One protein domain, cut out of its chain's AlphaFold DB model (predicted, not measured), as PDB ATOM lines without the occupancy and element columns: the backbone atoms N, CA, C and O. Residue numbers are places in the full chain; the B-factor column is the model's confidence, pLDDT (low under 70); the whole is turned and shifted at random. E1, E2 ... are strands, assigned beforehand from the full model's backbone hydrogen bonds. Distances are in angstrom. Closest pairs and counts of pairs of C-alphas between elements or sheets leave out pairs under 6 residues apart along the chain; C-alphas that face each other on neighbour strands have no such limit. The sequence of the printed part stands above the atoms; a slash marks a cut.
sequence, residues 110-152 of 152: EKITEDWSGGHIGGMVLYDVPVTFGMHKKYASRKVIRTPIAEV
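This is residues 110 to 152 of the 152 residues of an uncharacterized protein of Sutterella megalosphaeroides (UniProt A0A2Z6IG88). A long, strongly twisted hairpin of E2 and E3 makes a flat, stretched ribbon, and the short strand E1 pairs with the far part of E3, beyond the part that pairs with E2. The printed part has 43 residues with three named strands, E1, E2, E3, and no named helix. The sheet runs E1 E3 E2, antiparallel throughout, and the class is all strand. The whole is loose, with a radius of gyration of the C-alphas of 13.2 A and spans of 42 by 23 by 12 A.

E3, residues 138 to 148, is 30.6 A long and ends at C-alpha 148 (-39.158, 48.655, 25.159). E2 is residues 124 to 132, 22.3 A. E1 is residues 110 to 114, beginning at C-alpha 110 (-39.769, 49.880, 20.943).

E3, the inner strand, bends by 53 degrees at residue 141. Its residues 138 to 144 pair with E2 at 144 degrees, antiparallel; N 142 and O 126 are 2.8 A apart, within hydrogen-bond range. Its residues 144 to 148 pair with E1, antiparallel at 138 degrees, with N 111 and O 147 at 2.9 A, within hydrogen-bond range. The edge strands E1 and E2 are apart.

The farthest C-alphas, of Met 135 and Glu 151, are 42.2 A apart. The printed part has no cut and no long link. Residues 118 to 119 and 150 to 152 have pLDDT under 70.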
ATOM      1  N   GLU A 110     -39.384  51.284  20.958       93.44
ATOM      2  CA  GLU A 110     -39.769  49.880  20.943       93.44
ATOM      3  C   GLU A 110     -39.023  49.103  19.864       93.44
ATOM      4  O   GLU A 110     -38.829  49.566  18.740       93.44
ATOM      5  N   LYS A 111     -38.648  47.874  20.217       92.56
ATOM      6  CA  LYS A 111     -38.072  46.881  19.322       92.56
ATOM      7  C   LYS A 111     -39.026  45.706  19.190       92.56
ATOM      8  O   LYS A 111     -39.544  45.198  20.184       92.56
ATOM      9  N   ILE A 112     -39.194  45.234  17.960       93.31
ATOM     10  CA  ILE A 112     -39.978  44.039  17.648       93.31
ATOM     11  C   ILE A 112     -39.047  42.999  17.030       93.31
ATOM     12  O   ILE A 112     -38.322  43.294  16.082       93.31
ATOM     13  N   THR A 113     -39.060  41.784  17.573       92.50
ATOM     14  CA  THR A 113     -38.263  40.653  17.072       92.50
ATOM     15  C   THR A 113     -39.110  39.399  16.948       92.50
ATOM     16  O   THR A 113     -40.126  39.258  17.624       92.50
ATOM     17  N   GLU A 114     -38.708  38.492  16.068       91.81
ATOM     18  CA  GLU A 114     -39.340  37.181  15.934       91.81
ATOM     19  C   GLU A 114     -38.853  36.226  17.037       91.81
ATOM     20  O   GLU A 114     -37.652  36.134  17.297       91.81
ATOM     21  N   ASP A 115     -39.782  35.524  17.692       88.62
ATOM     22  CA  ASP A 115     -39.487  34.492  18.694       88.62
ATOM     23  C   ASP A 115     -39.266  33.145  18.006       88.62
ATOM     24  O   ASP A 115     -40.187  32.338  17.865       88.62
ATOM     25  N   TRP A 116     -38.025  32.898  17.597       80.56
ATOM     26  CA  TRP A 116     -37.621  31.621  17.000       80.56
ATOM     27  C   TRP A 116     -37.602  30.464  18.006       80.56
ATOM     28  O   TRP A 116     -37.737  29.307  17.619       80.56
ATOM     29  N   SER A 117     -37.424  30.767  19.295       74.94
ATOM     30  CA  SER A 117     -37.281  29.767  20.360       74.94
ATOM     31  C   SER A 117     -38.613  29.189  20.841       74.94
ATOM     32  O   SER A 117     -38.644  28.119  21.441       74.94
ATOM     33  N   GLY A 118     -39.712  29.926  20.647       68.00
ATOM     34  CA  GLY A 118     -41.047  29.592  21.146       68.00
ATOM     35  C   GLY A 118     -41.204  29.677  22.671       68.00
ATOM     36  O   GLY A 118     -42.338  29.711  23.156       68.00
ATOM     37  N   GLY A 119     -40.104  29.772  23.423       67.69
ATOM     38  CA  GLY A 119     -40.072  29.755  24.885       67.69
ATOM     39  C   GLY A 119     -40.368  31.095  25.557       67.69
ATOM     40  O   GLY A 119     -40.516  31.135  26.776       67.69
ATOM     41  N   HIS A 120     -40.482  32.196  24.805       73.06
ATOM     42  CA  HIS A 120     -40.691  33.501  25.427       73.06
ATOM     43  C   HIS A 120     -42.126  33.653  25.943       73.06
ATOM     44  O   HIS A 120     -43.095  33.640  25.176       73.06
ATOM     45  N   ILE A 121     -42.287  33.830  27.252       71.62
ATOM     46  CA  ILE A 121     -43.591  34.128  27.848       71.62
ATOM     47  C   ILE A 121     -43.986  35.557  27.435       71.62
ATOM     48  O   ILE A 121     -43.149  36.457  27.426       71.62
ATOM     49  N   GLY A 122     -45.244  35.760  27.027       74.44
ATOM     50  CA  GLY A 122     -45.767  37.082  26.648       74.44
ATOM     51  C   GLY A 122     -45.547  37.521  25.190       74.44
ATOM     52  O   GLY A 122     -45.833  38.669  24.863       74.44
ATOM     53  N   GLY A 123     -45.072  36.643  24.299       83.12
ATOM     54  CA  GLY A 123     -45.011  36.949  22.862       83.12
ATOM     55  C   GLY A 123     -46.398  37.019  22.201       83.12
ATOM     56  O   GLY A 123     -47.319  36.294  22.575       83.12
ATOM     57  N   MET A 124     -46.538  37.874  21.190       90.88
ATOM     58  CA  MET A 124     -47.759  38.057  20.400       90.88
ATOM     59  C   MET A 124     -47.727  37.172  19.151       90.88
ATOM     60  O   MET A 124     -46.705  37.089  18.474       90.88
ATOM     61  N   VAL A 125     -48.850  36.541  18.808       92.62
ATOM     62  CA  VAL A 125     -48.985  35.779  17.558       92.62
ATOM     63  C   VAL A 125     -49.519  36.691  16.455       92.62
ATOM     64  O   VAL A 125     -50.568  37.312  16.616       92.62
ATOM     65  N   LEU A 126     -48.811  36.749  15.329       94.56
ATOM     66  CA  LEU A 126     -49.194  37.487  14.124       94.56
ATOM     67  C   LEU A 126     -49.372  36.530  12.948       94.56
ATOM     68  O   LEU A 126     -48.655  35.544  12.852       94.56
ATOM     69  N   TYR A 127     -50.304  36.836  12.043       95.38
ATOM     70  CA  TYR A 127     -50.537  36.094  10.794       95.38
ATOM     71  C   TYR A 127     -50.027  36.897   9.596       95.38
ATOM     72  O   TYR A 127     -50.804  37.342   8.750       95.38
ATOM     73  N   ASP A 128     -48.721  37.152   9.565       94.88
ATOM     74  CA  ASP A 128     -48.081  38.062   8.614       94.88
ATOM     75  C   ASP A 128     -46.975  37.412   7.766       94.88
ATOM     76  O   ASP A 128     -46.434  38.079   6.884       94.88
ATOM     77  N   VAL A 129     -46.686  36.114   7.937       95.25
ATOM     78  CA  VAL A 129     -45.725  35.384   7.091       95.25
ATOM     79  C   VAL A 129     -46.383  35.041   5.752       95.25
ATOM     80  O   VAL A 129     -47.316  34.234   5.727       95.25
ATOM     81  N   PRO A 130     -45.947  35.617   4.618       95.50
ATOM     82  CA  PRO A 130     -46.614  35.399   3.342       95.50
ATOM     83  C   PRO A 130     -46.287  34.010   2.777       95.50
ATOM     84  O   PRO A 130     -45.150  33.720   2.422       95.50
ATOM     85  N   VAL A 131     -47.311  33.168   2.629       96.81
ATOM     86  CA  VAL A 131     -47.206  31.844   1.985       96.81
ATOM     87  C   VAL A 131     -47.564  31.934   0.502       96.81
ATOM     88  O   VAL A 131     -47.029  31.214  -0.337       96.81
ATOM     89  N   THR A 132     -48.498  32.816   0.148       97.25
ATOM     90  CA  THR A 132     -48.919  33.015  -1.243       97.25
ATOM     91  C   THR A 132     -49.273  34.476  -1.476       97.25
ATOM     92  O   THR A 132     -50.082  35.048  -0.745       97.25
ATOM     93  N   PHE A 133     -48.682  35.074  -2.513       92.69
ATOM     94  CA  PHE A 133     -49.012  36.418  -2.990       92.69
ATOM     95  C   PHE A 133     -50.092  36.368  -4.090       92.69
ATOM     96  O   PHE A 133     -50.357  35.320  -4.672       92.69
ATOM     97  N   GLY A 134     -50.710  37.511  -4.411       91.56
ATOM     98  CA  GLY A 134     -51.670  37.634  -5.519       91.56
ATOM     99  C   GLY A 134     -53.132  37.739  -5.077       91.56
ATOM    100  O   GLY A 134     -53.426  38.345  -4.046       91.56
ATOM    101  N   MET A 135     -54.055  37.207  -5.889       92.56
ATOM    102  CA  MET A 135     -55.504  37.295  -5.631       92.56
ATOM    103  C   MET A 135     -55.944  36.427  -4.449       92.56
ATOM    104  O   MET A 135     -56.804  36.831  -3.671       92.56
ATOM    105  N   HIS A 136     -55.315  35.264  -4.280       94.62
ATOM    106  CA  HIS A 136     -55.601  34.314  -3.207       94.62
ATOM    107  C   HIS A 136     -54.467  34.338  -2.183       94.62
ATOM    108  O   HIS A 136     -53.636  33.431  -2.123       94.62
ATOM    109  N   LYS A 137     -54.401  35.429  -1.413       95.00
ATOM    110  CA  LYS A 137     -53.344  35.625  -0.417       95.00
ATOM    111  C   LYS A 137     -53.486  34.626   0.724       95.00
ATOM    112  O   LYS A 137     -54.584  34.452   1.251       95.00
ATOM    113  N   LYS A 138     -52.374  34.017   1.125       97.00
ATOM    114  CA  LYS A 138     -52.300  33.119   2.284       97.00
ATOM    115  C   LYS A 138     -51.176  33.563   3.199       97.00
ATOM    116  O   LYS A 138     -50.094  33.900   2.714       97.00
ATOM    117  N   TYR A 139     -51.442  33.520   4.498       97.25
ATOM    118  CA  TYR A 139     -50.494  33.899   5.534       97.25
ATOM    119  C   TYR A 139     -50.398  32.793   6.582       97.25
ATOM    120  O   TYR A 139     -51.415  32.197   6.941       97.25
ATOM    121  N   ALA A 140     -49.182  32.526   7.042       97.00
ATOM    122  CA  ALA A 140     -48.905  31.678   8.189       97.00
ATOM    123  C   ALA A 140     -48.686  32.541   9.435       97.00
ATOM    124  O   ALA A 140     -48.427  33.747   9.339       97.00
ATOM    125  N   SER A 141     -48.815  31.916  10.603       95.25
ATOM    126  CA  SER A 141     -48.520  32.573  11.866       95.25
ATOM    127  C   SER A 141     -47.023  32.584  12.167       95.25
ATOM    128  O   SER A 141     -46.293  31.665  11.801       95.25
ATOM    129  N   ARG A 142     -46.587  33.609  12.895       93.50
ATOM    130  CA  ARG A 142     -45.327  33.638  13.643       93.50
ATOM    131  C   ARG A 142     -45.543  34.308  14.991       93.50
ATOM    132  O   ARG A 142     -46.542  35.000  15.203       93.50
ATOM    133  N   LYS A 143     -44.603  34.107  15.903       93.69
ATOM    134  CA  LYS A 143     -44.617  34.729  17.223       93.69
ATOM    135  C   LYS A 143     -43.589  35.850  17.259       93.69
ATOM    136  O   LYS A 143     -42.473  35.682  16.780       93.69
ATOM    137  N   VAL A 144     -43.969  36.995  17.812       94.38
ATOM    138  CA  VAL A 144     -43.098  38.164  17.950       94.38
ATOM    139  C   VAL A 144     -43.047  38.632  19.394       94.38
ATOM    140  O   VAL A 144     -44.023  38.522  20.137       94.38
ATOM    141  N   ILE A 145     -41.908  39.182  19.788       93.00
ATOM    142  CA  ILE A 145     -41.684  39.785  21.097       93.00
ATOM    143  C   ILE A 145     -41.504  41.283  20.885       93.00
ATOM    144  O   ILE A 145     -40.748  41.711  20.010       93.00
ATOM    145  N   ARG A 146     -42.216  42.063  21.697       91.31
ATOM    146  CA  ARG A 146     -42.083  43.516  21.775       91.31
ATOM    147  C   ARG A 146     -41.330  43.846  23.053       91.31
ATOM    148  O   ARG A 146     -41.757  43.446  24.132       91.31
ATOM    149  N   THR A 147     -40.214  44.548  22.928       91.06
ATOM    150  CA  THR A 147     -39.403  44.995  24.062       91.06
ATOM    151  C   THR A 147     -39.247  46.508  23.988       91.06
ATOM    152  O   THR A 147     -38.830  46.998  22.932       91.06
ATOM    153  N   PRO A 148     -39.536  47.252  25.070       90.19
ATOM    154  CA  PRO A 148     -39.158  48.655  25.159       90.19
ATOM    155  C   PRO A 148     -37.656  48.814  24.905       90.19
ATOM    156  O   PRO A 148     -36.859  47.995  25.367       90.19
ATOM    157  N   ILE A 149     -37.277  49.846  24.157       86.25
ATOM    158  CA  ILE A 149     -35.873  50.229  24.004       86.25
ATOM    159  C   ILE A 149     -35.595  51.253  25.098       86.25
ATOM    160  O   ILE A 149     -36.184  52.330  25.090       86.25
ATOM    161  N   ALA A 150     -34.757  50.886  26.069       67.06
ATOM    162  CA  ALA A 150     -34.311  51.817  27.103       67.06
ATOM    163  C   ALA A 150     -33.169  52.709  26.584       67.06
ATOM    164  O   ALA A 150     -33.164  53.903  26.857       67.06
ATOM    165  N   GLU A 151     -32.253  52.137  25.796       60.28
ATOM    166  CA  GLU A 151     -31.126  52.800  25.129       60.28
ATOM    167  C   GLU A 151     -30.845  52.066  23.800       60.28
ATOM    168  O   GLU A 151     -31.131  50.866  23.694       60.28
ATOM    169  N   VAL A 152     -30.370  52.792  22.777       57.62
ATOM    170  CA  VAL A 152     -30.108  52.275  21.414       57.62
ATOM    171  C   VAL A 152     -28.734  51.639  21.317       57.62
ATOM    172  O   VAL A 152     -27.762  52.313  21.719       57.62
TER     173      VAL A 152